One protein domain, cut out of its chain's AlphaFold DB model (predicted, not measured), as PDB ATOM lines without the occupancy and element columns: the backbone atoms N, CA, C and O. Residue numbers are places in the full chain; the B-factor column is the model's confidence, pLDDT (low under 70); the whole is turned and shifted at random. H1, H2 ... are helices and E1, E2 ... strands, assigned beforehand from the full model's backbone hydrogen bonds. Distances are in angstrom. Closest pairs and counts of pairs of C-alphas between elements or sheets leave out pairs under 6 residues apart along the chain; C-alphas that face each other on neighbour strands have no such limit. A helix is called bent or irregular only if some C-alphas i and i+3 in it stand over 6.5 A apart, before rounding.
ATOM      1  N   GLY A 213      39.764  14.424 119.884       93.50
ATOM      2  CA  GLY A 213      38.604  14.603 119.008       93.50
ATOM      3  C   GLY A 213      38.151  16.047 118.805       93.50
ATOM      4  O   GLY A 213      37.295  16.269 117.959       93.50
ATOM      5  N   GLY A 214      38.706  17.032 119.523       93.19
ATOM      6  CA  GLY A 214      38.345  18.447 119.345       93.19
ATOM      7  C   GLY A 214      36.828  18.674 119.403       93.19
ATOM      8  O   GLY A 214      36.156  18.146 120.286       93.19
ATOM      9  N   TRP A 215      36.267  19.403 118.436       94.56
ATOM     10  CA  TRP A 215      34.814  19.603 118.313       94.56
ATOM     11  C   TRP A 215      34.009  18.319 118.032       94.56
ATOM     12  O   TRP A 215      32.806  18.259 118.303       94.56
ATOM     13  N   ASP A 216      34.663  17.277 117.527       94.38
ATOM     14  CA  ASP A 216      34.047  16.000 117.171       94.38
ATOM     15  C   ASP A 216      34.126  14.964 118.302       94.38
ATOM     16  O   ASP A 216      33.680  13.823 118.133       94.38
ATOM     17  N   MET A 217      34.671  15.336 119.469       94.88
ATOM     18  CA  MET A 217      34.790  14.412 120.594       94.88
ATOM     19  C   MET A 217      33.416  13.908 121.040       94.88
ATOM     20  O   MET A 217      32.476  14.678 121.238       94.88
ATOM     21  N   GLN A 218      33.296  12.598 121.229       95.38
ATOM     22  CA  GLN A 218      32.055  11.942 121.641       95.38
ATOM     23  C   GLN A 218      32.253  11.195 122.964       95.38
ATOM     24  O   GLN A 218      32.125   9.971 123.009       95.38
ATOM     25  N   PRO A 219      32.617  11.901 124.054       94.38
ATOM     26  CA  PRO A 219      32.805  11.250 125.338       94.38
ATOM     27  C   PRO A 219      31.462  10.777 125.904       94.38
ATOM     28  O   PRO A 219      30.397  11.314 125.570       94.38
ATOM     29  N   SER A 220      31.534   9.784 126.786       94.81
ATOM     30  CA  SER A 220      30.462   9.414 127.707       94.81
ATOM     31  C   SER A 220      30.716  10.048 129.074       94.81
ATOM     32  O   SER A 220      31.857  10.361 129.408       94.81
ATOM     33  N   ASN A 221      29.662  10.211 129.879       95.06
ATOM     34  CA  ASN A 221      29.764  10.674 131.271       95.06
ATOM     35  C   ASN A 221      30.439  12.053 131.444       95.06
ATOM     36  O   ASN A 221      31.120  12.295 132.440       95.06
ATOM     37  N   ILE A 222      30.260  12.959 130.479       95.75
ATOM     38  CA  ILE A 222      30.744  14.342 130.555       95.75
ATOM     39  C   ILE A 222      29.574  15.284 130.299       95.75
ATOM     40  O   ILE A 222      28.838  15.114 129.327       95.75
ATOM     41  N   MET A 223      29.426  16.281 131.170       96.25
ATOM     42  CA  MET A 223      28.530  17.416 130.981       96.25
ATOM     43  C   MET A 223      29.334  18.608 130.463       96.25
ATOM     44  O   MET A 223      30.334  18.981 131.071       96.25
ATOM     45  N   PHE A 224      28.886  19.220 129.368       96.88
ATOM     46  CA  PHE A 224      29.470  20.457 128.845       96.88
ATOM     47  C   PHE A 224      28.551  21.640 129.140       96.88
ATOM     48  O   PHE A 224      27.413  21.678 128.672       96.88
ATOM     49  N   ALA A 225      29.050  22.631 129.865       96.19
ATOM     50  CA  ALA A 225      28.321  23.854 130.159       96.19
ATOM     51  C   ALA A 225      29.022  25.065 129.546       96.19
ATOM     52  O   ALA A 225      30.249  25.131 129.535       96.19
ATOM     53  N   ASN A 226      28.248  25.990 128.979       96.00
ATOM     54  CA  ASN A 226      28.777  27.166 128.287       96.00
ATOM     55  C   ASN A 226      27.887  28.383 128.546       96.00
ATOM     56  O   ASN A 226      26.666  28.249 128.624       96.00
ATOM     57  N   GLY A 227      28.479  29.574 128.601       94.00
ATOM     58  CA  GLY A 227      27.740  30.824 128.430       94.00
ATOM     59  C   GLY A 227      27.555  31.144 126.946       94.00
ATOM     60  O   GLY A 227      28.437  30.851 126.140       94.00
ATOM     61  N   GLU A 228      26.422  31.732 126.561       92.00
ATOM     62  CA  GLU A 228      26.194  32.192 125.187       92.00
ATOM     63  C   GLU A 228      27.284  33.161 124.704       92.00
ATOM     64  O   GLU A 228      27.757  33.015 123.571       92.00
ATOM     65  N   PHE A 229      27.689  34.084 125.580       90.88
ATOM     66  CA  PHE A 229      28.688  35.131 125.350       90.88
ATOM     67  C   PHE A 229      30.070  34.779 125.909       90.88
ATOM     68  O   PHE A 229      30.946  35.635 125.972       90.88
ATOM     69  N   ASP A 230      30.293  33.531 126.321       93.31
ATOM     70  CA  ASP A 230      31.631  33.076 126.689       93.31
ATOM     71  C   ASP A 230      32.524  33.031 125.432       93.31
ATOM     72  O   ASP A 230      32.242  32.239 124.524       93.31
ATOM     73  N   PRO A 231      33.606  33.825 125.344       92.88
ATOM     74  CA  PRO A 231      34.483  33.818 124.174       92.88
ATOM     75  C   PRO A 231      35.151  32.449 123.938       92.88
ATOM     76  O   PRO A 231      35.442  32.085 122.795       92.88
ATOM     77  N   TRP A 232      35.306  31.626 124.985       94.38
ATOM     78  CA  TRP A 232      35.831  30.261 124.881       94.38
ATOM     79  C   TRP A 232      34.832  29.248 124.315       94.38
ATOM     80  O   TRP A 232      35.246  28.181 123.850       94.38
ATOM     81  N   ARG A 233      33.531  29.571 124.265       94.56
ATOM     82  CA  ARG A 233      32.488  28.705 123.683       94.56
ATOM     83  C   ARG A 233      32.838  28.269 122.260       94.56
ATOM     84  O   ARG A 233      32.547  27.140 121.862       94.56
ATOM     85  N   THR A 234      33.481  29.154 121.500       92.62
ATOM     86  CA  THR A 234      33.898  28.918 120.110       92.62
ATOM     87  C   THR A 234      34.912  27.782 119.973       92.62
ATOM     88  O   THR A 234      35.004  27.180 118.907       92.62
ATOM     89  N   MET A 235      35.625  27.425 121.044       90.88
ATOM     90  CA  MET A 235      36.618  26.344 121.064       90.88
ATOM     91  C   MET A 235      36.047  25.006 121.558       90.88
ATOM     92  O   MET A 235      36.703  23.976 121.423       90.88
ATOM     93  N   GLY A 236      34.823  24.992 122.092       93.25
ATOM     94  CA  GLY A 236      34.169  23.799 122.634       93.25
ATOM     95  C   GLY A 236      33.124  23.171 121.705       93.25
ATOM     96  O   GLY A 236      32.895  23.609 120.579       93.25
ATOM     97  N   LEU A 237      32.425  22.148 122.207       95.88
ATOM     98  CA  LEU A 237      31.346  21.463 121.473       95.88
ATOM     99  C   LEU A 237      30.162  22.378 121.117       95.88
ATOM    100  O   LEU A 237      29.417  22.082 120.184       95.88
ATOM    101  N   ALA A 238      29.992  23.475 121.859       95.88
ATOM    102  CA  ALA A 238      28.941  24.471 121.675       95.88
ATOM    103  C   ALA A 238      29.306  25.574 120.661       95.88
ATOM    104  O   ALA A 238      28.600  26.589 120.583       95.88
ATOM    105  N   SER A 239      30.406  25.400 119.919       95.31
ATOM    106  CA  SER A 239      30.869  26.354 118.917       95.31
ATOM    107  C   SER A 239      29.830  26.585 117.821       95.31
ATOM    108  O   SER A 239      29.174  25.658 117.338       95.31
ATOM    109  N   ILE A 240      29.695  27.850 117.430       93.62
ATOM    110  CA  ILE A 240      28.814  28.314 116.352       93.62
ATOM    111  C   ILE A 240      29.599  28.789 115.129       93.62
ATOM    112  O   ILE A 240      29.011  29.354 114.210       93.62
ATOM    113  N   GLU A 241      30.916  28.578 115.115       92.19
ATOM    114  CA  GLU A 241      31.742  28.964 113.979       92.19
ATOM    115  C   GLU A 241      31.343  28.182 112.720       92.19
ATOM    116  O   GLU A 241      30.824  27.061 112.774       92.19
ATOM    117  N   SER A 242      31.556  28.788 111.554       91.31
ATOM    118  CA  SER A 242      31.131  28.218 110.267       91.31
ATOM    119  C   SER A 242      31.846  26.910 109.920       91.31
ATOM    120  O   SER A 242      31.301  26.080 109.197       91.31
ATOM    121  N   ASN A 243      33.053  26.716 110.452       91.62
ATOM    122  CA  ASN A 243      33.848  25.502 110.313       91.62
ATOM    123  C   ASN A 243      33.635  24.495 111.456       91.62
ATOM    124  O   ASN A 243      34.261  23.435 111.436       91.62
ATOM    125  N   ALA A 244      32.787  24.806 112.443       94.31
ATOM    126  CA  ALA A 244      32.455  23.889 113.525       94.31
ATOM    127  C   ALA A 244      31.288  22.959 113.147       94.31
ATOM    128  O   ALA A 244      30.458  23.317 112.311       94.31
ATOM    129  N   PRO A 245      31.139  21.788 113.798       95.19
ATOM    130  CA  PRO A 245      30.006  20.890 113.553       95.19
ATOM    131  C   PRO A 245      28.647  21.442 114.028       95.19
ATOM    132  O   PRO A 245      27.613  20.838 113.753       95.19
ATOM    133  N   GLN A 246      28.637  22.564 114.765       95.12
ATOM    134  CA  GLN A 246      27.435  23.256 115.264       95.12
ATOM    135  C   GLN A 246      26.476  22.343 116.050       95.12
ATOM    136  O   GLN A 246      25.247  22.415 115.913       95.12
ATOM    137  N   ARG A 247      27.051  21.478 116.894       95.69
ATOM    138  CA  ARG A 247      26.311  20.521 117.726       95.69
ATOM    139  C   ARG A 247      25.374  21.249 118.683       95.69
ATOM    140  O   ARG A 247      25.651  22.360 119.133       95.69
ATOM    141  N   LYS A 248      24.254  20.608 119.014       96.00
ATOM    142  CA  LYS A 248      23.262  21.173 119.935       96.00
ATOM    143  C   LYS A 248      23.411  20.594 121.347       96.00
ATOM    144  O   LYS A 248      23.521  19.370 121.477       96.00
ATOM    145  N   PRO A 249      23.395  21.431 122.400       96.38
ATOM    146  CA  PRO A 249      23.339  20.931 123.766       96.38
ATOM    147  C   PRO A 249      22.033  20.160 123.990       96.38
ATOM    148  O   PRO A 249      20.983  20.514 123.451       96.38
ATOM    149  N   SER A 250      22.102  19.105 124.794       96.06
ATOM    150  CA  SER A 250      20.961  18.310 125.236       96.06
ATOM    151  C   SER A 250      21.006  18.158 126.747       96.06
ATOM    152  O   SER A 250      21.981  17.652 127.297       96.06
ATOM    153  N   ILE A 251      19.912  18.525 127.410       96.56
ATOM    154  CA  ILE A 251      19.734  18.335 128.857       96.56
ATOM    155  C   ILE A 251      19.250  16.920 129.214       96.56
ATOM    156  O   ILE A 251      19.008  16.620 130.379       96.56
ATOM    157  N   ILE A 252      19.064  16.046 128.219       96.56
ATOM    158  CA  ILE A 252      18.676  14.655 128.454       96.56
ATOM    159  C   ILE A 252      19.887  13.922 129.019       96.56
ATOM    160  O   ILE A 252      20.883  13.757 128.316       96.56
ATOM    161  N   VAL A 253      19.777  13.467 130.267       97.06
ATOM    162  CA  VAL A 253      20.819  12.679 130.931       97.06
ATOM    163  C   VAL A 253      21.050  11.380 130.145       97.06
ATOM    164  O   VAL A 253      20.123  10.574 130.023       97.06
ATOM    165  N   PRO A 254      22.249  11.166 129.572       96.31
ATOM    166  CA  PRO A 254      22.562   9.922 128.893       96.31
ATOM    167  C   PRO A 254      22.764   8.810 129.921       96.31
ATOM    168  O   PRO A 254      23.270   9.054 131.018       96.31
ATOM    169  N   GLY A 255      22.436   7.577 129.536       95.75
ATOM    170  CA  GLY A 255      22.796   6.410 130.335       95.75
ATOM    171  C   GLY A 255      24.311   6.317 130.540       95.75
ATOM    172  O   GLY A 255      25.104   6.856 129.763       95.75
ATOM    173  N   CYS A 256      24.729   5.618 131.590       94.56
ATOM    174  CA  CYS A 256      26.151   5.428 131.864       94.56
ATOM    175  C   CYS A 256      26.915   4.785 130.687       94.56
ATOM    176  O   CYS A 256      26.421   3.850 130.060       94.56
ATOM    177  N   ASP A 257      28.133   5.275 130.413       93.50
ATOM    178  CA  ASP A 257      29.006   4.865 129.303       93.50
ATOM    179  C   ASP A 257      28.371   4.998 127.909       93.50
ATOM    180  O   ASP A 257      28.912   4.486 126.929       93.50
ATOM    181  N   VAL A 258      27.235   5.690 127.791       94.69
ATOM    182  CA  VAL A 258      26.632   5.997 126.495       94.69
ATOM    183  C   VAL A 258      27.306   7.261 125.955       94.69
ATOM    184  O   VAL A 258      27.170   8.329 126.560       94.69
ATOM    185  N   PRO A 259      28.064   7.174 124.848       91.88
ATOM    186  CA  PRO A 259      28.713   8.339 124.268       91.88
ATOM    187  C   PRO A 259      27.682   9.296 123.665       91.88
ATOM    188  O   PRO A 259      26.607   8.892 123.209       91.88
ATOM    189  N   SER A 260      28.039  10.578 123.621       88.94
ATOM    190  CA  SER A 260      27.303  11.552 122.809       88.94
ATOM    191  C   SER A 260      27.378  11.199 121.314       88.94
ATOM    192  O   SER A 260      28.270  10.475 120.883       88.94
ATOM    193  N   ASN A 261      26.431  11.690 120.511       88.00
ATOM    194  CA  ASN A 261      26.445  11.488 119.058       88.00
ATOM    195  C   ASN A 261      27.064  12.696 118.332       88.00
ATOM    196  O   ASN A 261      27.340  13.731 118.932       88.00
ATOM    197  N   ALA A 262      27.240  12.592 117.015       91.88
ATOM    198  CA  ALA A 262      27.866  13.645 116.215       91.88
ATOM    199  C   ALA A 262      27.066  14.964 116.128       91.88
ATOM    200  O   ALA A 262      27.629  15.977 115.734       91.88
ATOM    201  N   THR A 263      25.774  14.987 116.481       95.06
ATOM    202  CA  THR A 263      24.901  16.169 116.317       95.06
ATOM    203  C   THR A 263      24.529  16.848 117.635       95.06
ATOM    204  O   THR A 263      24.113  18.007 117.640       95.06
ATOM    205  N   THR A 264      24.693  16.157 118.762       95.81
ATOM    206  CA  THR A 264      24.311  16.630 120.097       95.81
ATOM    207  C   THR A 264      25.348  16.244 121.143       95.81
ATOM    208  O   THR A 264      26.085  15.278 120.960       95.81
ATOM    209  N   PHE A 265      25.406  16.972 122.253       96.75
ATOM    210  CA  PHE A 265      26.221  16.624 123.419       96.75
ATOM    211  C   PHE A 265      25.414  16.827 124.703       96.75
ATOM    212  O   PHE A 265      24.515  17.668 124.735       96.75
ATOM    213  N   PHE A 266      25.714  16.061 125.755       97.62
ATOM    214  CA  PHE A 266      25.063  16.259 127.048       97.62
ATOM    215  C   PHE A 266      25.587  17.537 127.700       97.62
ATOM    216  O   PHE A 266      26.796  17.702 127.885       97.62
ATOM    217  N   GLY A 267      24.685  18.461 128.007       96.75
ATOM    218  CA  GLY A 267      25.083  19.780 128.456       96.75
ATOM    219  C   GLY A 267      24.048  20.863 128.220       96.75
ATOM    220  O   GLY A 267      22.915  20.611 127.809       96.75
ATOM    221  N   ILE A 268      24.476  22.092 128.473       97.19
ATOM    222  CA  ILE A 268      23.644  23.288 128.408       97.19
ATOM    223  C   ILE A 268      24.475  24.477 127.916       97.19
ATOM    224  O   ILE A 268      25.673  24.590 128.178       97.19
ATOM    225  N   THR A 269      23.835  25.359 127.157       96.50
ATOM    226  CA  THR A 269      24.348  26.700 126.871       96.50
ATOM    227  C   THR A 269      23.366  27.676 127.490       96.50
ATOM    228  O   THR A 269      22.176  27.581 127.208       96.50
ATOM    229  N   TYR A 270      23.841  28.542 128.379       95.19
ATOM    230  CA  TYR A 270      22.994  29.490 129.090       95.19
ATOM    231  C   TYR A 270      22.906  30.805 128.316       95.19
ATOM    232  O   TYR A 270      23.930  31.451 128.065       95.19
ATOM    233  N   ASP A 271      21.682  31.199 127.980       91.12
ATOM    234  CA  ASP A 271      21.391  32.455 127.288       91.12
ATOM    235  C   ASP A 271      21.871  33.656 128.106       91.12
ATOM    236  O   ASP A 271      21.672  33.716 129.323       91.12
ATOM    237  N   ASN A 272      22.481  34.628 127.430       88.12
ATOM    238  CA  ASN A 272      23.042  35.847 128.013       88.12
ATOM    239  C   ASN A 272      24.086  35.643 129.124       88.12
ATOM    240  O   ASN A 272      24.361  36.569 129.885       88.12
ATOM    241  N   MET A 273      24.677  34.454 129.234       91.50
ATOM    242  CA  MET A 273      25.689  34.161 130.249       91.50
ATOM    243  C   MET A 273      27.098  34.141 129.679       91.50
ATOM    244  O   MET A 273      27.322  33.991 128.478       91.50
ATOM    245  N   VAL A 274      28.050  34.251 130.595       91.00
ATOM    246  CA  VAL A 274      29.476  34.448 130.340       91.00
ATOM    247  C   VAL A 274      30.286  33.269 130.882       91.00
ATOM    248  O   VAL A 274      29.717  32.244 131.284       91.00
ATOM    249  N   HIS A 275      31.611  33.400 130.904       91.94
ATOM    250  CA  HIS A 275      32.525  32.312 131.216       91.94
ATOM    251  C   HIS A 275      32.217  31.631 132.557       91.94
ATOM    252  O   HIS A 275      32.244  32.264 133.618       91.94
ATOM    253  N   VAL A 276      31.943  30.321 132.509       90.38
ATOM    254  CA  VAL A 276      31.827  29.450 133.695       90.38
ATOM    255  C   VAL A 276      30.755  29.943 134.694       90.38
ATOM    256  O   VAL A 276      30.901  29.871 135.913       90.38
ATOM    257  N   SER A 277      29.647  30.489 134.176       89.25
ATOM    258  CA  SER A 277      28.575  31.092 134.993       89.25
ATOM    259  C   SER A 277      27.898  30.111 135.959       89.25
ATOM    260  O   SER A 277      27.363  30.524 136.985       89.25
ATOM    261  N   ASP A 278      27.930  28.813 135.668       90.75
ATOM    262  CA  ASP A 278      27.342  27.766 136.501       90.75
ATOM    263  C   ASP A 278      28.250  27.245 137.621       90.75
ATOM    264  O   ASP A 278      27.831  26.398 138.405       90.75
ATOM    265  N   MET A 279      29.447  27.815 137.767       87.06
ATOM    266  CA  MET A 279      30.332  27.581 138.914       87.06
ATOM    267  C   MET A 279      30.470  28.822 139.813       87.06
ATOM    268  O   MET A 279      31.336  28.859 140.683       87.06
ATOM    269  N   ARG A 280      29.641  29.859 139.623       81.38
ATOM    270  CA  ARG A 280      29.696  31.122 140.382       81.38
ATOM    271  C   ARG A 280      28.519  31.217 141.364       81.38
ATOM    272  O   ARG A 280      27.401  31.517 140.954       81.38
ATOM    273  N   VAL A 281      28.763  30.946 142.653       71.06
ATOM    274  CA  VAL A 281      27.698  30.657 143.642       71.06
ATOM    275  C   VAL A 281      27.431  31.732 144.699       71.06
ATOM    276  O   VAL A 281      26.322  31.754 145.236       71.06
ATOM    277  N   LEU A 282      28.392  32.589 145.076       64.25
ATOM    278  CA  LEU A 282      28.193  33.438 146.258       64.25
ATOM    279  C   LEU A 282      27.012  34.377 146.042       64.25
ATOM    280  O   LEU A 282      26.892  35.060 145.027       64.25
ATOM    281  N   LEU A 283      26.143  34.400 147.052       58.91
ATOM    282  CA  LEU A 283      24.984  35.280 147.110       58.91
ATOM    283  C   LEU A 283      25.379  36.718 147.468       58.91
ATOM    284  O   LEU A 283      24.652  37.651 147.139       58.91
ATOM    285  N   ILE A 284      26.517  36.879 148.155       60.75
ATOM    286  CA  ILE A 284      27.036  38.143 148.680       60.75
ATOM    287  C   ILE A 284      28.568  38.136 148.515       60.75
ATOM    288  O   ILE A 284      29.195  37.179 148.976       60.75
ATOM    289  N   PRO A 285      29.176  39.161 147.890       63.06
ATOM    290  CA  PRO A 285      30.632  39.294 147.810       63.06
ATOM    291  C   PRO A 285      31.283  39.415 149.197       63.06
ATOM    292  O   PRO A 285      30.736  40.077 150.081       63.06
ATOM    293  N   ASP A 286      32.472  38.840 149.381       62.56
ATOM    294  CA  ASP A 286      33.298  39.042 150.578       62.56
ATOM    295  C   ASP A 286      34.749  39.393 150.217       62.56
ATOM    296  O   ASP A 286      35.157  39.275 149.064       62.56
ATOM    297  N   SER A 287      35.533  39.832 151.207       62.31
ATOM    298  CA  SER A 287      36.890  40.363 151.005       62.31
ATOM    299  C   SER A 287      37.895  39.379 150.401       62.31
ATOM    300  O   SER A 287      38.930  39.817 149.912       62.31
ATOM    301  N   ASN A 288      37.634  38.074 150.469       56.72
ATOM    302  CA  ASN A 288      38.499  37.038 149.899       56.72
ATOM    303  C   ASN A 288      38.003  36.565 148.524       56.72
ATOM    304  O   ASN A 288      38.669  35.765 147.874       56.72
ATOM    305  N   HIS A 289      36.834  37.043 148.097       57.56
ATOM    306  CA  HIS A 289      36.072  36.520 146.968       57.56
ATOM    307  C   HIS A 289      35.501  37.643 146.080       57.56
ATOM    308  O   HIS A 289      34.497  37.460 145.389       57.56
ATOM    309  N   THR A 290      36.136  38.820 146.107       56.72
ATOM    310  CA  THR A 290      35.847  39.964 145.225       56.72
ATOM    311  C   THR A 290      36.680  39.968 143.945       56.72
ATOM    312  O   THR A 290      36.419  40.783 143.064       56.72
ATOM    313  N   ASP A 291      37.686  39.094 143.831       59.47
ATOM    314  CA  ASP A 291      38.513  38.994 142.630       59.47
ATOM    315  C   ASP A 291      37.784  38.211 141.530       59.47
ATOM    316  O   ASP A 291      37.703  36.979 141.548       59.47
ATOM    317  N   PHE A 292      37.257  38.948 140.554       58.44
ATOM    318  CA  PHE A 292      36.505  38.409 139.423       58.44
ATOM    319  C   PHE A 292      37.340  37.501 138.504       58.44
ATOM    320  O   PHE A 292      36.746  36.743 137.734       58.44
ATOM    321  N   LYS A 293      38.683  37.540 138.577       55.28
ATOM    322  CA  LYS A 293      39.570  36.656 137.799       55.28
ATOM    323  C   LYS A 293      39.613  35.225 138.356       55.28
ATOM    324  O   LYS A 293      40.043  34.309 137.659       55.28
ATOM    325  N   THR A 294      39.141  34.999 139.587       48.56
ATOM    326  CA  THR A 294      39.158  33.679 140.239       48.56
ATOM    327  C   THR A 294      37.852  32.895 140.014       48.56
ATOM    328  O   THR A 294      36.747  33.404 140.206       48.56
ATOM    329  N   ILE A 295      37.950  31.626 139.587       46.25
ATOM    330  CA  ILE A 295      36.783  30.744 139.378       46.25
ATOM    331  C   ILE A 295      36.174  30.376 140.739       46.25
ATOM    332  O   ILE A 295      36.868  29.786 141.564       46.25
ATOM    333  N   GLY A 296      34.874  30.639 140.940       49.53
ATOM    334  CA  GLY A 296      34.112  30.079 142.069       49.53
ATOM    335  C   GLY A 296      33.234  31.031 142.882       49.53
ATOM    336  O   GLY A 296      32.605  30.576 143.834       49.53
ATOM    337  N   PHE A 297      33.180  32.331 142.572       62.06
ATOM    338  CA  PHE A 297      32.898  33.282 143.652       62.06
ATOM    339  C   PHE A 297      31.649  34.152 143.465       62.06
ATOM    340  O   PHE A 297      30.683  33.861 144.143       62.06
ATOM    341  N   TYR A 298      31.511  35.089 142.529       69.06
ATOM    342  CA  TYR A 298      30.222  35.789 142.313       69.06
ATOM    343  C   TYR A 298      29.940  35.960 140.821       69.06
ATOM    344  O   TYR A 298      30.846  36.249 140.041       69.06
ATOM    345  N   SER A 299      28.692  35.742 140.401       73.19
ATOM    346  CA  SER A 299      28.282  36.021 139.023       73.19
ATOM    347  C   SER A 299      27.776  37.459 138.944       73.19
ATOM    348  O   SER A 299      26.748  37.745 139.560       73.19
ATOM    349  N   PRO A 300      28.443  38.356 138.194       70.38
ATOM    350  CA  PRO A 300      27.955  39.720 138.021       70.38
ATOM    351  C   PRO A 300      26.679  39.784 137.174       70.38
ATOM    352  O   PRO A 300      25.942  40.756 137.274       70.38
ATOM    353  N   VAL A 301      26.385  38.729 136.403       78.19
ATOM    354  CA  VAL A 301      25.240  38.671 135.487       78.19
ATOM    355  C   VAL A 301      24.020  38.010 136.142       78.19
ATOM    356  O   VAL A 301      22.933  38.580 136.182       78.19
ATOM    357  N   SER A 302      24.166  36.774 136.637       84.44
ATOM    358  CA  SER A 302      23.071  36.001 137.248       84.44
ATOM    359  C   SER A 302      23.560  34.746 137.968       84.44
ATOM    360  O   SER A 302      24.493  34.083 137.517       84.44
ATOM    361  N   GLN A 303      22.866  34.361 139.041       84.19
ATOM    362  CA  GLN A 303      23.106  33.123 139.797       84.19
ATOM    363  C   GLN A 303      22.252  31.937 139.322       84.19
ATOM    364  O   GLN A 303      22.489  30.801 139.728       84.19
ATOM    365  N   ALA A 304      21.252  32.164 138.463       89.75
ATOM    366  CA  ALA A 304      20.389  31.095 137.956       89.75
ATOM    367  C   ALA A 304      21.153  29.946 137.250       89.75
ATOM    368  O   ALA A 304      20.771  28.783 137.448       89.75
ATOM    369  N   PRO A 305      22.235  30.212 136.485       92.50
ATOM    370  CA  PRO A 305      23.039  29.153 135.878       92.50
ATOM    371  C   PRO A 305      23.659  28.201 136.896       92.50
ATOM    372  O   PRO A 305      23.662  27.005 136.644       92.50
ATOM    373  N   PHE A 306      24.103  28.687 138.063       90.75
ATOM    374  CA  PHE A 306      24.685  27.831 139.103       90.75
ATOM    375  C   PHE A 306      23.704  26.744 139.551       90.75
ATOM    376  O   PHE A 306      24.018  25.557 139.512       90.75
ATOM    377  N   TYR A 307      22.482  27.132 139.919       91.12
ATOM    378  CA  TYR A 307      21.473  26.172 140.376       91.12
ATOM    379  C   TYR A 307      21.037  25.216 139.266       91.12
ATOM    380  O   TYR A 307      20.835  24.028 139.514       91.12
ATOM    381  N   THR A 308      20.910  25.728 138.042       94.25
ATOM    382  CA  THR A 308      20.506  24.928 136.882       94.25
ATOM    383  C   THR A 308      21.586  23.909 136.512       94.25
ATOM    384  O   THR A 308      21.279  22.731 136.328       94.25
ATOM    385  N   GLY A 309      22.848  24.337 136.457       94.44
ATOM    386  CA  GLY A 309      23.995  23.490 136.144       94.44
ATOM    387  C   GLY A 309      24.255  22.443 137.211       94.44
ATOM    388  O   GLY A 309      24.363  21.261 136.889       94.44
ATOM    389  N   LEU A 310      24.252  22.849 138.485       92.81
ATOM    390  CA  LEU A 310      24.403  21.924 139.604       92.81
ATOM    391  C   LEU A 310      23.278  20.884 139.625       92.81
ATOM    392  O   LEU A 310      23.555  19.698 139.786       92.81
ATOM    393  N   GLY A 311      22.025  21.305 139.423       95.94
ATOM    394  CA  GLY A 311      20.886  20.390 139.369       95.94
ATOM    395  C   GLY A 311      20.997  19.386 138.220       95.94
ATOM    396  O   GLY A 311      20.804  18.188 138.425       95.94
ATOM    397  N   LEU A 312      21.364  19.844 137.019       97.31
ATOM    398  CA  LEU A 312      21.563  18.964 135.865       97.31
ATOM    399  C   LEU A 312      22.728  17.984 136.081       97.31
ATOM    400  O   LEU A 312      22.605  16.800 135.761       97.31
ATOM    401  N   PHE A 313      23.832  18.453 136.666       96.44
ATOM    402  CA  PHE A 313      24.975  17.612 137.008       96.44
ATOM    403  C   PHE A 313      24.620  16.560 138.064       96.44
ATOM    404  O   PHE A 313      25.023  15.410 137.929       96.44
ATOM    405  N   GLN A 314      23.834  16.915 139.085       97.19
ATOM    406  CA  GLN A 314      23.365  15.971 140.105       97.19
ATOM    407  C   GLN A 314      22.512  14.853 139.498       97.19
ATOM    408  O   GLN A 314      22.760  13.686 139.787       97.19
ATOM    409  N   LEU A 315      21.582  15.184 138.596       97.81
ATOM    410  CA  LEU A 315      20.785  14.176 137.886       97.81
ATOM    411  C   LEU A 315      21.663  13.222 137.065       97.81
ATOM    412  O   LEU A 315      21.421  12.017 137.037       97.81
ATOM    413  N   ALA A 316      22.695  13.751 136.407       97.12
ATOM    414  CA  ALA A 316      23.654  12.932 135.676       97.12
ATOM    415  C   ALA A 316      24.504  12.056 136.598       97.12
ATOM    416  O   ALA A 316      24.737  10.884 136.305       97.12
ATOM    417  N   LEU A 317      24.933  12.603 137.734       96.69
ATOM    418  CA  LEU A 317      25.684  11.865 138.736       96.69
ATOM    419  C   LEU A 317      24.852  10.712 139.311       96.69
ATOM    420  O   LEU A 317      25.385   9.616 139.438       96.69
ATOM    421  N   ASP A 318      23.564  10.914 139.587       96.94
ATOM    422  CA  ASP A 318      22.670   9.857 140.077       96.94
ATOM    423  C   ASP A 318      22.522   8.701 139.069       96.94
ATOM    424  O   ASP A 318      22.492   7.535 139.469       96.94
ATOM    425  N   GLU A 319      22.497   8.997 137.765       95.81
ATOM    426  CA  GLU A 319      22.467   7.986 136.695       95.81
ATOM    427  C   GLU A 319      23.817   7.258 136.543       95.81
ATOM    428  O   GLU A 319      23.873   6.046 136.309       95.81
ATOM    429  N   TRP A 320      24.937   7.973 136.673       95.69
ATOM    430  CA  TRP A 320      26.270   7.432 136.387       95.69
ATOM    431  C   TRP A 320      26.964   6.801 137.600       95.69
ATOM    432  O   TRP A 320      27.792   5.904 137.450       95.69
ATOM    433  N   LEU A 321      26.664   7.227 138.822       94.19
ATOM    434  CA  LEU A 321      27.365   6.741 140.011       94.19
ATOM    435  C   LEU A 321      27.157   5.233 140.271       94.19
ATOM    436  O   LEU A 321      28.142   4.554 140.594       94.19
ATOM    437  N   PRO A 322      25.952   4.649 140.086       93.62
ATOM    438  CA  PRO A 322      25.738   3.219 140.302       93.62
ATOM    439  C   PRO A 322      26.601   2.328 139.400       93.62
ATOM    440  O   PRO A 322      27.157   1.328 139.864       93.62
ATOM    441  N   CYS A 323      26.755   2.685 138.119       87.94
ATOM    442  CA  CYS A 323      27.577   1.901 137.195       87.94
ATOM    443  C   CYS A 323      29.070   1.993 137.550       87.94
ATOM    444  O   CYS A 323      29.793   1.002 137.429       87.94
ATOM    445  N   PHE A 324      29.524   3.157 138.030       86.19
ATOM    446  CA  PHE A 324      30.906   3.368 138.440       86.19
ATOM    447  C   PHE A 324      31.237   2.502 139.659       86.19
ATOM    448  O   PHE A 324      32.184   1.716 139.621       86.19
ATOM    449  N   ALA A 325      30.385   2.536 140.690       84.19
ATOM    450  CA  ALA A 325      30.544   1.718 141.892       84.19
ATOM    451  C   ALA A 325      30.534   0.208 141.584       84.19
ATOM    452  O   ALA A 325      31.345  -0.551 142.121       84.19
ATOM    453  N   ALA A 326      29.658  -0.236 140.677       78.94
ATOM    454  CA  ALA A 326      29.584  -1.635 140.260       78.94
ATOM    455  C   ALA A 326      30.841  -2.115 139.512       78.94
ATOM    456  O   ALA A 326      31.184  -3.298 139.593       78.94
ATOM    457  N   LYS A 327      31.531  -1.224 138.787       74.06
ATOM    458  CA  LYS A 327      32.817  -1.521 138.137       74.06
ATOM    459  C   LYS A 327      33.972  -1.533 139.138       74.06
ATOM    460  O   LYS A 327      34.803  -2.433 139.065       74.06
ATOM    461  N   SER A 328      34.001  -0.604 140.093       65.56
ATOM    462  CA  SER A 328      35.043  -0.544 141.129       65.56
ATOM    463  C   SER A 328      35.025  -1.747 142.075       65.56
ATOM    464  O   SER A 328      36.074  -2.156 142.551       65.56
ATOM    465  N   ALA A 329      33.862  -2.360 142.310       61.94
ATOM    466  CA  ALA A 329      33.735  -3.566 143.135       61.94
ATOM    467  C   ALA A 329      34.219  -4.866 142.450       61.94
ATOM    468  O   ALA A 329      34.185  -5.929 143.068       61.94
ATOM    469  N   ARG A 330      34.615  -4.811 141.169       55.75
ATOM    470  CA  ARG A 330      35.104  -5.962 140.383       55.75
ATOM    471  C   ARG A 330      36.628  -5.980 140.196       55.75
ATOM    472  O   ARG A 330      37.114  -6.845 139.468       55.75
TER     473      ARG A 330
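What this domain is: This is residues 213 to 330 of the 331 residues of the protein "Peptidase S28" of Lentinula edodes (UniProt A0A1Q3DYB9). With little regular structure, this is a small parallel sheet, E1 E3 E2, among long loops, with one long helix, H2, over one face and residues 325 to 330 sticking out. The 118 printed residues, 44 in named elements, run E1 H1 E2 E3 H2, class mixed. They are only just compact, close to loose, radius of gyration of the C-alphas 15.8 A, and flat, spanning 47 by 42 by 20 A.

How they stand to each other: E1, residues 224 to 227, and E3, residues 264 to 270, are parallel neighbours; N 224 and O 266, 3.0 A apart, are within hydrogen-bond range. H1, residues 231 to 235, only grazes the sheet. E2, residues 248 to 250, is E3's other parallel neighbour, with N 250 and O 265 at 2.8 A. E1, H1 and E2 form a split strand-helix-strand unit, E3 between its strands, its crossover right-handed. H2, residues 304 to 328, makes two layers with the sheet, at a height of 10.5 A, along the strands; the closest C-alphas of E3 and H2, Tyr 270 and Pro 305, are 6.8 A apart. O i to N i+4 pairs are within range in 0 of 1 in H1, with 1 of 2 for i+3, and 19 of 21 in H2.

Where its parts are: E1 begins at C-alpha 224 (29.470, 20.457, 128.845). E3 is 15.7 A long. H2, 35.0 A, is only just irregular, C-alphas 319 and 322 being 6.8 A apart, with a kink of 41 degrees near residue 320; it ends at C-alpha 328 (35.043, -0.544, 141.129).

The domain as a whole: The farthest C-alphas, Ser 287 and Arg 330, are 47.6 A apart. The printed part has no cut. The links H1 to E2, E2 to E3 and E3 to H2 are long. The pLDDT is under 70 at residues 282 to 298 and 328 to 330.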